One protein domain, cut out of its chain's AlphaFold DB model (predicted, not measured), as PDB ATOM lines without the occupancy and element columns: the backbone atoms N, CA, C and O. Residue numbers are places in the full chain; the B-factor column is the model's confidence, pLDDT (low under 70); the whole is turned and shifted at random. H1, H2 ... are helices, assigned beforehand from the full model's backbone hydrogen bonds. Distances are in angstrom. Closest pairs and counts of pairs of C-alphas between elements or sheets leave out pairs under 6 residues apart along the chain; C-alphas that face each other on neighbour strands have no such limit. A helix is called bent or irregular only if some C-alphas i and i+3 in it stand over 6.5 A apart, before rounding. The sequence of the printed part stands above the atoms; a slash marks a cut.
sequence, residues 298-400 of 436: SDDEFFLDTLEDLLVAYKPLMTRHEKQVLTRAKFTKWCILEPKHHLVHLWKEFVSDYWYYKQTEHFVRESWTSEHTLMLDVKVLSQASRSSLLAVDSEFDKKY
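This is residues 298 to 400 of the 436 residues of an uncharacterized protein of viral metagenome (UniProt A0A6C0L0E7). Two long helices, H4 and the arm H5a, run side by side opposite ways as a loosely joined helical hairpin, and H1 crosses them both on one side of the pair. Beyond the hairpin H5 bends, and its second arm H5b packs on H3 and makes one end of the longest axis, while the short H2 sits near the ends of H1 and H5a. The printed part has 103 residues with five named helices, in the order H1, H2, H3, H4, H5, and no named strand; the class is all helix. It is compact, with a radius of gyration of the C-alphas of 13.6 A, and spans 43 by 31 by 20 A.

The longest helix is H5, residues 371 to 399, by its hydrogen bonds assigned as one helix but bent, with C-alphas 384 and 387 7.5 A apart; its arms H5a, residues 371 to 384, and H5b, residues 387 to 399, stand at a steep tilt of 52 degrees. H4, residues 342 to 360, and H5a form a hairpin at a shallow tilt of 15 degrees, opposite ways; they only just touch, with 3 pairs of C-alphas within 8 A, the closest those of Trp 347 and Leu 381 at 7.5 A. H1, residues 301 to 317, touches H4 with residues 303 to 310 alone, about perpendicular at 78 degrees, the closest C-alphas being those of Leu 307 and Val 351 at 6.0 A. H3, residues 328 to 337, touches H5b at a steep tilt of 65 degrees, the C-alphas of Trp 334 and Val 392 being closest at 5.9 A. H3 also touches H1, at Glu 308 and Arg 328, whose C-alphas are closest at 6.1 A. H2, residues 320 to 325, is close to H5b but not clearly touching, the closest C-alphas being those of Val 325 and Leu 389 at 6.4 A. H1 and H5b are apart. Every O i to N i+4 pair is within hydrogen-bond range in H3, H4 and H5a, against 11 of 13 in H1, 1 of 2 in H2 and 7 of 9 in H5b.

H5a measures 20.1 A from first to last C-alpha and H5b 18.0 A, from C-alpha 371 at (185.152, 260.039, 203.191) to C-alpha 399 at (221.098, 252.046, 192.517). H4 measures 27.1 A. H1, 24.9 A long, begins at C-alpha 301, (200.829, 253.575, 185.297), and has a kink of 26 degrees near residue 311. H1 and H5b are irregular: C-alphas 313 and 316 are 7.6 A apart, and C-alphas 390 and 393 are 6.8 A apart. H2 measures 9.1 A and H3 14.3 A.

The two C-alphas farthest apart, those of Thr 369 and Lys 398, are 42.8 A apart. The printed part has no cut. The links from H1 to H2, H2 to H3 and H3 to H4 are tight, and that from H4 to H5, 10 residues, is short. The mean pLDDT of the printed part is 95.1, and no printed residue is under 70.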
ATOM      1  N   SER A 298     201.571 246.627 183.741       78.75
ATOM      2  CA  SER A 298     202.997 246.313 183.533       78.75
ATOM      3  C   SER A 298     203.949 247.377 184.072       78.75
ATOM      4  O   SER A 298     205.050 247.038 184.507       78.75
ATOM      5  N   ASP A 299     203.510 248.634 184.067       86.38
ATOM      6  CA  ASP A 299     204.317 249.803 184.423       86.38
ATOM      7  C   ASP A 299     203.774 250.539 185.656       86.38
ATOM      8  O   ASP A 299     204.271 251.607 186.021       86.38
ATOM      9  N   ASP A 300     202.773 249.953 186.324       91.62
ATOM     10  CA  ASP A 300     202.038 250.569 187.429       91.62
ATOM     11  C   ASP A 300     201.462 251.962 187.064       91.62
ATOM     12  O   ASP A 300     201.257 252.803 187.942       91.62
ATOM     13  N   GLU A 301     201.227 252.247 185.778       93.00
ATOM     14  CA  GLU A 301     200.829 253.575 185.297       93.00
ATOM     15  C   GLU A 301     199.423 253.928 185.779       93.00
ATOM     16  O   GLU A 301     199.215 254.991 186.369       93.00
ATOM     17  N   PHE A 302     198.481 252.996 185.637       93.12
ATOM     18  CA  PHE A 302     197.106 253.193 186.083       93.12
ATOM     19  C   PHE A 302     197.015 253.280 187.609       93.12
ATOM     20  O   PHE A 302     196.240 254.073 188.158       93.12
ATOM     21  N   PHE A 303     197.835 252.495 188.316       95.44
ATOM     22  CA  PHE A 303     198.028 252.650 189.758       95.44
ATOM     23  C   PHE A 303     198.498 254.064 190.119       95.44
ATOM     24  O   PHE A 303     197.918 254.684 191.012       95.44
ATOM     25  N   LEU A 304     199.528 254.577 189.443       96.50
ATOM     26  CA  LEU A 304     200.110 255.888 189.725       96.50
ATOM     27  C   LEU A 304     199.158 257.042 189.383       96.50
ATOM     28  O   LEU A 304     199.089 257.991 190.165       96.50
ATOM     29  N   ASP A 305     198.406 256.949 188.285       96.06
ATOM     30  CA  ASP A 305     197.358 257.911 187.910       96.06
ATOM     31  C   ASP A 305     196.266 257.972 188.982       96.06
ATOM     32  O   ASP A 305     195.958 259.029 189.534       96.06
ATOM     33  N   THR A 306     195.732 256.808 189.355       96.56
ATOM     34  CA  THR A 306     194.669 256.717 190.362       96.56
ATOM     35  C   THR A 306     195.161 257.184 191.737       96.56
ATOM     36  O   THR A 306     194.422 257.812 192.503       96.56
ATOM     37  N   LEU A 307     196.419 256.887 192.076       97.19
ATOM     38  CA  LEU A 307     197.054 257.380 193.292       97.19
ATOM     39  C   LEU A 307     197.184 258.905 193.264       97.19
ATOM     40  O   LEU A 307     196.919 259.551 194.273       97.19
ATOM     41  N   GLU A 308     197.582 259.494 192.141       97.25
ATOM     42  CA  GLU A 308     197.669 260.944 191.999       97.25
ATOM     43  C   GLU A 308     196.301 261.605 192.195       97.25
ATOM     44  O   GLU A 308     196.196 262.524 193.011       97.25
ATOM     45  N   ASP A 309     195.245 261.079 191.573       97.06
ATOM     46  CA  ASP A 309     193.869 261.549 191.769       97.06
ATOM     47  C   ASP A 309     193.441 261.491 193.240       97.06
ATOM     48  O   ASP A 309     192.840 262.430 193.776       97.06
ATOM     49  N   LEU A 310     193.785 260.396 193.926       96.88
ATOM     50  CA  LEU A 310     193.563 260.234 195.360       96.88
ATOM     51  C   LEU A 310     194.298 261.319 196.153       96.88
ATOM     52  O   LEU A 310     193.704 262.009 196.985       96.88
ATOM     53  N   LEU A 311     195.590 261.509 195.894       96.00
ATOM     54  CA  LEU A 311     196.406 262.490 196.604       96.00
ATOM     55  C   LEU A 311     195.938 263.927 196.333       96.00
ATOM     56  O   LEU A 311     195.945 264.750 197.251       96.00
ATOM     57  N   VAL A 312     195.484 264.232 195.114       96.44
ATOM     58  CA  VAL A 312     194.909 265.528 194.731       96.44
ATOM     59  C   VAL A 312     193.601 265.781 195.475       96.44
ATOM     60  O   VAL A 312     193.461 266.842 196.091       96.44
ATOM     61  N   ALA A 313     192.685 264.808 195.495       95.31
ATOM     62  CA  ALA A 313     191.405 264.921 196.191       95.31
ATOM     63  C   ALA A 313     191.586 265.199 197.695       95.31
ATOM     64  O   ALA A 313     190.884 266.032 198.270       95.31
ATOM     65  N   TYR A 314     192.578 264.564 198.328       93.19
ATOM     66  CA  TYR A 314     192.841 264.710 199.764       93.19
ATOM     67  C   TYR A 314     193.896 265.770 200.117       93.19
ATOM     68  O   TYR A 314     194.130 266.040 201.300       93.19
ATOM     69  N   LYS A 315     194.481 266.452 199.126       94.69
ATOM     70  CA  LYS A 315     195.493 267.503 199.317       94.69
ATOM     71  C   LYS A 315     195.075 268.599 200.310       94.69
ATOM     72  O   LYS A 315     195.936 269.017 201.090       94.69
ATOM     73  N   PRO A 316     193.821 269.093 200.363       94.62
ATOM     74  CA  PRO A 316     193.434 270.119 201.338       94.62
ATOM     75  C   PRO A 316     193.585 269.670 202.799       94.62
ATOM     76  O   PRO A 316     193.814 270.501 203.672       94.62
ATOM     77  N   LEU A 317     193.505 268.363 203.052       90.75
ATOM     78  CA  LEU A 317     193.482 267.765 204.388       90.75
ATOM     79  C   LEU A 317     194.851 267.235 204.842       90.75
ATOM     80  O   LEU A 317     195.004 266.833 205.998       90.75
ATOM     81  N   MET A 318     195.840 267.241 203.945       93.06
ATOM     82  CA  MET A 318     197.210 266.815 204.221       93.06
ATOM     83  C   MET A 318     198.051 267.940 204.829       93.06
ATOM     84  O   MET A 318     197.984 269.108 204.422       93.06
ATOM     85  N   THR A 319     198.929 267.562 205.752       93.81
ATOM     86  CA  THR A 319     199.986 268.423 206.280       93.81
ATOM     87  C   THR A 319     200.977 268.817 205.177       93.81
ATOM     88  O   THR A 319     201.119 268.147 204.152       93.81
ATOM     89  N   ARG A 320     201.712 269.918 205.382       93.56
ATOM     90  CA  ARG A 320     202.755 270.362 204.438       93.56
ATOM     91  C   ARG A 320     203.821 269.286 204.201       93.56
ATOM     92  O   ARG A 320     204.303 269.162 203.083       93.56
ATOM     93  N   HIS A 321     204.154 268.518 205.239       90.31
ATOM     94  CA  HIS A 321     205.132 267.433 205.168       90.31
ATOM     95  C   HIS A 321     204.625 266.261 204.320       90.31
ATOM     96  O   HIS A 321     205.328 265.799 203.429       90.31
ATOM     97  N   GLU A 322     203.382 265.819 204.535       92.06
ATOM     98  CA  GLU A 322     202.772 264.739 203.741       92.06
ATOM     99  C   GLU A 322     202.739 265.088 202.251       92.06
ATOM    100  O   GLU A 322     203.107 264.255 201.433       92.06
ATOM    101  N   LYS A 323     202.425 266.341 201.896       92.56
ATOM    102  CA  LYS A 323     202.430 266.822 200.499       92.56
ATOM    103  C   LYS A 323     203.792 266.720 199.805       92.56
ATOM    104  O   LYS A 323     203.840 266.655 198.584       92.56
ATOM    105  N   GLN A 324     204.889 266.764 200.559       92.88
ATOM    106  CA  GLN A 324     206.248 266.646 200.016       92.88
ATOM    107  C   GLN A 324     206.708 265.187 199.906       92.88
ATOM    108  O   GLN A 324     207.591 264.872 199.110       92.88
ATOM    109  N   VAL A 325     206.147 264.299 200.730       92.56
ATOM    110  CA  VAL A 325     206.522 262.880 200.775       92.56
ATOM    111  C   VAL A 325     205.637 262.033 199.864       92.56
ATOM    112  O   VAL A 325     206.135 261.129 199.203       92.56
ATOM    113  N   LEU A 326     204.340 262.325 199.808       94.38
ATOM    114  CA  LEU A 326     203.374 261.625 198.972       94.38
ATOM    115  C   LEU A 326     203.294 262.310 197.609       94.38
ATOM    116  O   LEU A 326     202.440 263.161 197.370       94.38
ATOM    117  N   THR A 327     204.217 261.961 196.721       96.06
ATOM    118  CA  THR A 327     204.205 262.429 195.334       96.06
ATOM    119  C   THR A 327     204.257 261.243 194.389       96.06
ATOM    120  O   THR A 327     204.879 260.224 194.700       96.06
ATOM    121  N   ARG A 328     203.645 261.390 193.209       96.50
ATOM    122  CA  ARG A 328     203.696 260.380 192.146       96.50
ATOM    123  C   ARG A 328     205.127 259.920 191.872       96.50
ATOM    124  O   ARG A 328     205.401 258.731 191.942       96.50
ATOM    125  N   ALA A 329     206.052 260.864 191.685       96.69
ATOM    126  CA  ALA A 329     207.460 260.575 191.408       96.69
ATOM    127  C   ALA A 329     208.121 259.682 192.475       96.69
ATOM    128  O   ALA A 329     208.887 258.780 192.137       96.69
ATOM    129  N   LYS A 330     207.807 259.894 193.760       96.62
ATOM    130  CA  LYS A 330     208.333 259.055 194.845       96.62
ATOM    131  C   LYS A 330     207.764 257.644 194.807       96.62
ATOM    132  O   LYS A 330     208.517 256.691 194.981       96.62
ATOM    133  N   PHE A 331     206.469 257.499 194.540       96.75
ATOM    134  CA  PHE A 331     205.860 256.179 194.383       96.75
ATOM    135  C   PHE A 331     206.387 255.441 193.154       96.75
ATOM    136  O   PHE A 331     206.689 254.259 193.269       96.75
ATOM    137  N   THR A 332     206.606 256.128 192.028       96.75
ATOM    138  CA  THR A 332     207.243 255.536 190.840       96.75
ATOM    139  C   THR A 332     208.612 254.952 191.188       96.75
ATOM    140  O   THR A 332     208.868 253.774 190.942       96.75
ATOM    141  N   LYS A 333     209.480 255.737 191.840       97.12
ATOM    142  CA  LYS A 333     210.793 255.255 192.294       97.12
ATOM    143  C   LYS A 333     210.672 254.088 193.278       97.12
ATOM    144  O   LYS A 333     211.435 253.130 193.177       97.12
ATOM    145  N   TRP A 334     209.715 254.142 194.208       97.19
ATOM    146  CA  TRP A 334     209.519 253.090 195.205       97.19
ATOM    147  C   TRP A 334     209.057 251.768 194.581       97.19
ATOM    148  O   TRP A 334     209.627 250.725 194.898       97.19
ATOM    149  N   CYS A 335     208.103 251.807 193.645       95.31
ATOM    150  CA  CYS A 335     207.653 250.628 192.901       95.31
ATOM    151  C   CYS A 335     208.793 249.989 192.090       95.31
ATOM    152  O   CYS A 335     208.887 248.765 192.043       95.31
ATOM    153  N   ILE A 336     209.700 250.792 191.518       95.19
ATOM    154  CA  ILE A 336     210.883 250.291 190.795       95.19
ATOM    155  C   ILE A 336     211.903 249.655 191.752       95.19
ATOM    156  O   ILE A 336     212.488 248.610 191.450       95.19
ATOM    157  N   LEU A 337     212.158 250.287 192.902       96.38
ATOM    158  CA  LEU A 337     213.139 249.798 193.873       96.38
ATOM    159  C   LEU A 337     212.693 248.504 194.546       96.38
ATOM    160  O   LEU A 337     213.470 247.547 194.603       96.38
ATOM    161  N   GLU A 338     211.460 248.491 195.047       96.06
ATOM    162  CA  GLU A 338     210.933 247.448 195.919       96.06
ATOM    163  C   GLU A 338     209.496 247.044 195.529       96.06
ATOM    164  O   GLU A 338     208.563 247.182 196.325       96.06
ATOM    165  N   PRO A 339     209.279 246.457 194.336       93.75
ATOM    166  CA  PRO A 339     207.932 246.135 193.841       93.75
ATOM    167  C   PRO A 339     207.160 245.153 194.738       93.75
ATOM    168  O   PRO A 339     205.935 245.079 194.688       93.75
ATOM    169  N   LYS A 340     207.878 244.381 195.565       94.56
ATOM    170  CA  LYS A 340     207.325 243.390 196.501       94.56
ATOM    171  C   LYS A 340     207.229 243.902 197.942       94.56
ATOM    172  O   LYS A 340     206.931 243.112 198.838       94.56
ATOM    173  N   HIS A 341     207.514 245.180 198.197       95.69
ATOM    174  CA  HIS A 341     207.413 245.734 199.543       95.69
ATOM    175  C   HIS A 341     205.957 245.676 200.027       95.69
ATOM    176  O   HIS A 341     205.033 246.089 199.328       95.69
ATOM    177  N   HIS A 342     205.735 245.184 201.246       96.81
ATOM    178  CA  HIS A 342     204.386 244.981 201.783       96.81
ATOM    179  C   HIS A 342     203.549 246.274 201.819       96.81
ATOM    180  O   HIS A 342     202.359 246.238 201.522       96.81
ATOM    181  N   LEU A 343     204.161 247.429 202.116       97.31
ATOM    182  CA  LEU A 343     203.461 248.721 202.064       97.31
ATOM    183  C   LEU A 343     203.067 249.122 200.637       97.31
ATOM    184  O   LEU A 343     201.996 249.691 200.467       97.31
ATOM    185  N   VAL A 344     203.871 248.800 199.617       95.69
ATOM    186  CA  VAL A 344     203.500 249.043 198.210       95.69
ATOM    187  C   VAL A 344     202.262 248.222 197.864       95.69
ATOM    188  O   VAL A 344     201.309 248.755 197.304       95.69
ATOM    189  N   HIS A 345     202.214 246.956 198.289       95.44
ATOM    190  CA  HIS A 345     201.022 246.122 198.126       95.44
ATOM    191  C   HIS A 345     199.798 246.703 198.856       95.44
ATOM    192  O   HIS A 345     198.715 246.751 198.279       95.44
ATOM    193  N   LEU A 346     199.955 247.191 200.093       96.44
ATOM    194  CA  LEU A 346     198.860 247.839 200.830       96.44
ATOM    195  C   LEU A 346     198.369 249.120 200.145       96.44
ATOM    196  O   LEU A 346     197.164 249.361 200.118       96.44
ATOM    197  N   TRP A 347     199.270 249.918 199.565       97.19
ATOM    198  CA  TRP A 347     198.895 251.076 198.753       97.19
ATOM    199  C   TRP A 347     198.145 250.668 197.489       97.19
ATOM    200  O   TRP A 347     197.121 251.272 197.194       97.19
ATOM    201  N   LYS A 348     198.586 249.626 196.774       96.12
ATOM    202  CA  LYS A 348     197.875 249.101 195.595       96.12
ATOM    203  C   LYS A 348     196.476 248.600 195.944       96.12
ATOM    204  O   LYS A 348     195.517 248.932 195.254       96.12
ATOM    205  N   GLU A 349     196.330 247.871 197.051       96.12
ATOM    206  CA  GLU A 349     195.012 247.464 197.553       96.12
ATOM    207  C   GLU A 349     194.143 248.674 197.917       96.12
ATOM    208  O   GLU A 349     192.975 248.727 197.543       96.12
ATOM    209  N   PHE A 350     194.711 249.667 198.602       97.25
ATOM    210  CA  PHE A 350     193.990 250.877 198.989       97.25
ATOM    211  C   PHE A 350     193.534 251.707 197.784       97.25
ATOM    212  O   PHE A 350     192.383 252.132 197.728       97.25
ATOM    213  N   VAL A 351     194.416 251.910 196.804       96.62
ATOM    214  CA  VAL A 351     194.114 252.623 195.557       96.62
ATOM    215  C   VAL A 351     193.055 251.871 194.757       96.62
ATOM    216  O   VAL A 351     192.125 252.501 194.261       96.62
ATOM    217  N   SER A 352     193.113 250.537 194.710       96.31
ATOM    218  CA  SER A 352     192.058 249.726 194.096       96.31
ATOM    219  C   SER A 352     190.703 249.896 194.790       96.31
ATOM    220  O   SER A 352     189.682 249.999 194.108       96.31
ATOM    221  N   ASP A 353     190.674 249.903 196.124       97.12
ATOM    222  CA  ASP A 353     189.441 250.104 196.893       97.12
ATOM    223  C   ASP A 353     188.884 251.526 196.669       97.12
ATOM    224  O   ASP A 353     187.677 251.706 196.496       97.12
ATOM    225  N   TYR A 354     189.760 252.539 196.621       96.88
ATOM    226  CA  TYR A 354     189.396 253.931 196.337       96.88
ATOM    227  C   TYR A 354     188.865 254.114 194.914       96.88
ATOM    228  O   TYR A 354     187.838 254.766 194.725       96.88
ATOM    229  N   TRP A 355     189.527 253.516 193.922       96.56
ATOM    230  CA  TRP A 355     189.078 253.526 192.534       96.56
ATOM    231  C   TRP A 355     187.658 252.977 192.424       96.56
ATOM    232  O   TRP A 355     186.774 253.627 191.869       96.56
ATOM    233  N   TYR A 356     187.416 251.817 193.036       96.56
ATOM    234  CA  TYR A 356     186.096 251.203 193.054       96.56
ATOM    235  C   TYR A 356     185.048 252.098 193.731       96.56
ATOM    236  O   TYR A 356     183.946 252.266 193.198       96.56
ATOM    237  N   TYR A 357     185.390 252.715 194.868       96.19
ATOM    238  CA  TYR A 357     184.521 253.689 195.533       96.19
ATOM    239  C   TYR A 357     184.181 254.861 194.606       96.19
ATOM    240  O   TYR A 357     183.016 255.225 194.498       96.19
ATOM    241  N   LYS A 358     185.152 255.421 193.879       95.75
ATOM    242  CA  LYS A 358     184.893 256.529 192.946       95.75
ATOM    243  C   LYS A 358     183.998 256.146 191.771       95.75
ATOM    244  O   LYS A 358     183.268 257.003 191.290       95.75
ATOM    245  N   GLN A 359     184.017 254.887 191.339       94.25
ATOM    246  CA  GLN A 359     183.145 254.414 190.259       94.25
ATOM    247  C   GLN A 359     181.718 254.089 190.720       94.25
ATOM    248  O   GLN A 359     180.786 254.167 189.924       94.25
ATOM    249  N   THR A 360     181.540 253.681 191.979       93.25
ATOM    250  CA  THR A 360     180.275 253.083 192.448       93.25
ATOM    251  C   THR A 360     179.614 253.812 193.611       93.25
ATOM    252  O   THR A 360     178.487 253.479 193.966       93.25
ATOM    253  N   GLU A 361     180.315 254.756 194.237       94.56
ATOM    254  CA  GLU A 361     179.933 255.416 195.492       94.56
ATOM    255  C   GLU A 361     179.689 254.431 196.657       94.56
ATOM    256  O   GLU A 361     179.078 254.770 197.671       94.56
ATOM    257  N   HIS A 362     180.196 253.198 196.544       93.75
ATOM    258  CA  HIS A 362     180.089 252.171 197.575       93.75
ATOM    259  C   HIS A 362     181.389 252.026 198.365       93.75
ATOM    260  O   HIS A 362     182.469 251.809 197.813       93.75
ATOM    261  N   PHE A 363     181.276 252.094 199.690       94.38
ATOM    262  CA  PHE A 363     182.385 251.827 200.594       94.38
ATOM    263  C   PHE A 363     182.660 250.321 200.680       94.38
ATOM    264  O   PHE A 363     181.810 249.542 201.103       94.38
ATOM    265  N   VAL A 364     183.859 249.913 200.261       94.06
ATOM    266  CA  VAL A 364     184.266 248.497 200.210       94.06
ATOM    267  C   VAL A 364     184.652 247.964 201.585       94.06
ATOM    268  O   VAL A 364     184.393 246.805 201.907       94.06
ATOM    269  N   ARG A 365     185.325 248.794 202.385       94.38
ATOM    270  CA  ARG A 365     185.828 248.403 203.701       94.38
ATOM    271  C   ARG A 365     184.765 248.643 204.757       94.38
ATOM    272  O   ARG A 365     184.114 249.679 204.754       94.38
ATOM    273  N   GLU A 366     184.667 247.735 205.720       93.31
ATOM    274  CA  GLU A 366     183.739 247.875 206.849       93.31
ATOM    275  C   GLU A 366     184.012 249.139 207.684       93.31
ATOM    276  O   GLU A 366     183.089 249.736 208.231       93.31
ATOM    277  N   SER A 367     185.275 249.575 207.756       94.31
ATOM    278  CA  SER A 367     185.678 250.802 208.452       94.31
ATOM    279  C   SER A 367     185.282 252.083 207.714       94.31
ATOM    280  O   SER A 367     185.295 253.158 208.314       94.31
ATOM    281  N   TRP A 368     184.951 251.998 206.424       95.94
ATOM    282  CA  TRP A 368     184.615 253.155 205.606       95.94
ATOM    283  C   TRP A 368     183.126 253.461 205.736       95.94
ATOM    284  O   TRP A 368     182.279 252.874 205.073       95.94
ATOM    285  N   THR A 369     182.807 254.405 206.611       95.94
ATOM    286  CA  THR A 369     181.440 254.918 206.792       95.94
ATOM    287  C   THR A 369     181.253 256.295 206.159       95.94
ATOM    288  O   THR A 369     180.130 256.760 205.981       95.94
ATOM    289  N   SER A 370     182.361 256.965 205.836       95.50
ATOM    290  CA  SER A 370     182.411 258.297 205.235       95.50
ATOM    291  C   SER A 370     183.759 258.544 204.545       95.50
ATOM    292  O   SER A 370     184.750 257.848 204.794       95.50
ATOM    293  N   GLU A 371     183.858 259.607 203.746       94.19
ATOM    294  CA  GLU A 371     185.152 260.039 203.191       94.19
ATOM    295  C   GLU A 371     186.170 260.413 204.280       94.19
ATOM    296  O   GLU A 371     187.379 260.296 204.076       94.19
ATOM    297  N   HIS A 372     185.698 260.806 205.471       94.31
ATOM    298  CA  HIS A 372     186.564 261.069 206.615       94.31
ATOM    299  C   HIS A 372     187.293 259.802 207.080       94.31
ATOM    300  O   HIS A 372     188.495 259.848 207.329       94.31
ATOM    301  N   THR A 373     186.601 258.663 207.154       95.38
ATOM    302  CA  THR A 373     187.228 257.383 207.532       95.38
ATOM    303  C   THR A 373     188.215 256.879 206.482       95.38
ATOM    304  O   THR A 373     189.267 256.363 206.848       95.38
ATOM    305  N   LEU A 374     187.953 257.121 205.191       94.94
ATOM    306  CA  LEU A 374     188.921 256.832 204.128       94.94
ATOM    307  C   LEU A 374     190.203 257.656 204.316       94.94
ATOM    308  O   LEU A 374     191.313 257.140 204.223       94.94
ATOM    309  N   MET A 375     190.057 258.938 204.647       93.19
ATOM    310  CA  MET A 375     191.181 259.836 204.907       93.19
ATOM    311  C   MET A 375     191.997 259.433 206.147       93.19
ATOM    312  O   MET A 375     193.212 259.637 206.166       93.19
ATOM    313  N   LEU A 376     191.370 258.848 207.173       94.88
ATOM    314  CA  LEU A 376     192.106 258.281 208.308       94.88
ATOM    315  C   LEU A 376     193.019 257.135 207.856       94.88
ATOM    316  O   LEU A 376     194.193 257.132 208.224       94.88
ATOM    317  N   ASP A 377     192.536 256.237 206.997       96.00
ATOM    318  CA  ASP A 377     193.359 255.164 206.428       96.00
ATOM    319  C   ASP A 377     194.520 255.723 205.582       96.00
ATOM    320  O   ASP A 377     195.649 255.244 205.711       96.00
ATOM    321  N   VAL A 378     194.296 256.787 204.790       95.38
ATOM    322  CA  VAL A 378     195.376 257.483 204.053       95.38
ATOM    323  C   VAL A 378     196.453 257.984 205.012       95.38
ATOM    324  O   VAL A 378     197.643 257.800 204.757       95.38
ATOM    325  N   LYS A 379     196.059 258.609 206.128       94.81
ATOM    326  CA  LYS A 379     197.002 259.119 207.136       94.81
ATOM    327  C   LYS A 379     197.797 257.992 207.784       94.81
ATOM    328  O   LYS A 379     199.012 258.114 207.914       94.81
ATOM    329  N   VAL A 380     197.140 256.893 208.149       96.06
ATOM    330  CA  VAL A 380     197.800 255.715 208.732       96.06
ATOM    331  C   VAL A 380     198.808 255.118 207.746       96.06
ATOM    332  O   VAL A 380     199.967 254.912 208.107       96.06
ATOM    333  N   LEU A 381     198.412 254.909 206.485       96.62
ATOM    334  CA  LEU A 381     199.304 254.388 205.444       96.62
ATOM    335  C   LEU A 381     200.456 255.346 205.135       96.62
ATOM    336  O   LEU A 381     201.593 254.907 204.966       96.62
ATOM    337  N   SER A 382     200.200 256.653 205.105       95.44
ATOM    338  CA  SER A 382     201.233 257.674 204.917       95.44
ATOM    339  C   SER A 382     202.263 257.655 206.042       95.44
ATOM    340  O   SER A 382     203.466 257.630 205.778       95.44
ATOM    341  N   GLN A 383     201.808 257.604 207.296       95.81
ATOM    342  CA  GLN A 383     202.685 257.536 208.463       95.81
ATOM    343  C   GLN A 383     203.531 256.262 208.458       95.81
ATOM    344  O   GLN A 383     204.742 256.349 208.655       95.81
ATOM    345  N   ALA A 384     202.923 255.109 208.162       97.38
ATOM    346  CA  ALA A 384     203.627 253.832 208.054       97.38
ATOM    347  C   ALA A 384     204.671 253.831 206.924       97.38
ATOM    348  O   ALA A 384     205.736 253.236 207.059       97.38
ATOM    349  N   SER A 385     204.389 254.537 205.826       97.25
ATOM    350  CA  SER A 385     205.242 254.588 204.629       97.25
ATOM    351  C   SER A 385     206.311 255.678 204.677       97.25
ATOM    352  O   SER A 385     207.138 255.779 203.771       97.25
ATOM    353  N   ARG A 386     206.310 256.513 205.723       95.81
ATOM    354  CA  ARG A 386     207.122 257.731 205.793       95.81
ATOM    355  C   ARG A 386     208.620 257.456 205.709       95.81
ATOM    356  O   ARG A 386     209.309 258.173 204.993       95.81
ATOM    357  N   SER A 387     209.131 256.475 206.452       96.25
ATOM    358  CA  SER A 387     210.566 256.162 206.459       96.25
ATOM    359  C   SER A 387     211.032 255.650 205.099       96.25
ATOM    360  O   SER A 387     212.024 256.151 204.582       96.25
ATOM    361  N   SER A 388     210.272 254.735 204.490       96.81
ATOM    362  CA  SER A 388     210.570 254.192 203.162       96.81
ATOM    363  C   SER A 388     210.569 255.300 202.106       96.81
ATOM    364  O   SER A 388     211.570 255.508 201.435       96.81
ATOM    365  N   LEU A 389     209.512 256.116 202.033       95.44
ATOM    366  CA  LEU A 389     209.399 257.204 201.049       95.44
ATOM    367  C   LEU A 389     210.421 258.345 201.228       95.44
ATOM    368  O   LEU A 389     210.641 259.131 200.303       95.44
ATOM    369  N   LEU A 390     211.017 258.494 202.416       96.25
ATOM    370  CA  LEU A 390     212.126 259.428 202.640       96.25
ATOM    371  C   LEU A 390     213.468 258.844 202.180       96.25
ATOM    372  O   LEU A 390     214.301 259.601 201.689       96.25
ATOM    373  N   ALA A 391     213.662 257.531 202.307       97.00
ATOM    374  CA  ALA A 391     214.872 256.841 201.863       97.00
ATOM    375  C   ALA A 391     214.909 256.615 200.340       97.00
ATOM    376  O   ALA A 391     215.993 256.632 199.753       97.00
ATOM    377  N   VAL A 392     213.736 256.482 199.702       97.12
ATOM    378  CA  VAL A 392     213.573 256.136 198.277       97.12
ATOM    379  C   VAL A 392     214.436 256.978 197.342       97.12
ATOM    380  O   VAL A 392     215.070 256.405 196.471       97.12
ATOM    381  N   ASP A 393     214.509 258.304 197.503       95.62
ATOM    382  CA  ASP A 393     215.327 259.133 196.602       95.62
ATOM    383  C   ASP A 393     216.818 258.771 196.705       95.62
ATOM    384  O   ASP A 393     217.458 258.482 195.698       95.62
ATOM    385  N   SER A 394     217.348 258.688 197.929       96.31
ATOM    386  CA  SER A 394     218.758 258.352 198.163       96.31
ATOM    387  C   SER A 394     219.121 256.926 197.732       96.31
ATOM    388  O   SER A 394     220.220 256.683 197.233       96.31
ATOM    389  N   GLU A 395     218.201 255.976 197.901       96.88
ATOM    390  CA  GLU A 395     218.390 254.587 197.482       96.88
ATOM    391  C   GLU A 395     218.269 254.430 195.965       96.88
ATOM    392  O   GLU A 395     219.037 253.674 195.361       96.88
ATOM    393  N   PHE A 396     217.350 255.174 195.344       96.38
ATOM    394  CA  PHE A 396     217.170 255.202 193.899       96.38
ATOM    395  C   PHE A 396     218.413 255.753 193.220       96.38
ATOM    396  O   PHE A 396     218.973 255.069 192.372       96.38
ATOM    397  N   ASP A 397     218.899 256.915 193.652       95.62
ATOM    398  CA  ASP A 397     220.078 257.556 193.067       95.62
ATOM    399  C   ASP A 397     221.348 256.712 193.283       95.62
ATOM    400  O   ASP A 397     222.257 256.710 192.456       95.62
ATOM    401  N   LYS A 398     221.411 255.927 194.368       96.31
ATOM    402  CA  LYS A 398     222.506 254.977 194.606       96.31
ATOM    403  C   LYS A 398     222.465 253.776 193.654       96.31
ATOM    404  O   LYS A 398     223.518 253.303 193.230       96.31
ATOM    405  N   LYS A 399     221.276 253.238 193.368       96.06
ATOM    406  CA  LYS A 399     221.098 252.046 192.517       96.06
ATOM    407  C   LYS A 399     221.090 252.393 191.025       96.06
ATOM    408  O   LYS A 399     221.576 251.612 190.212       96.06
ATOM    409  N   TYR A 400     220.555 253.560 190.695       94.31
ATOM    410  CA  TYR A 400     220.422 254.117 189.357       94.31
ATOM    411  C   TYR A 400     221.036 255.518 189.360       94.31
ATOM    412  O   TYR A 400     220.302 256.508 189.318       94.31
TER     413      TYR A 400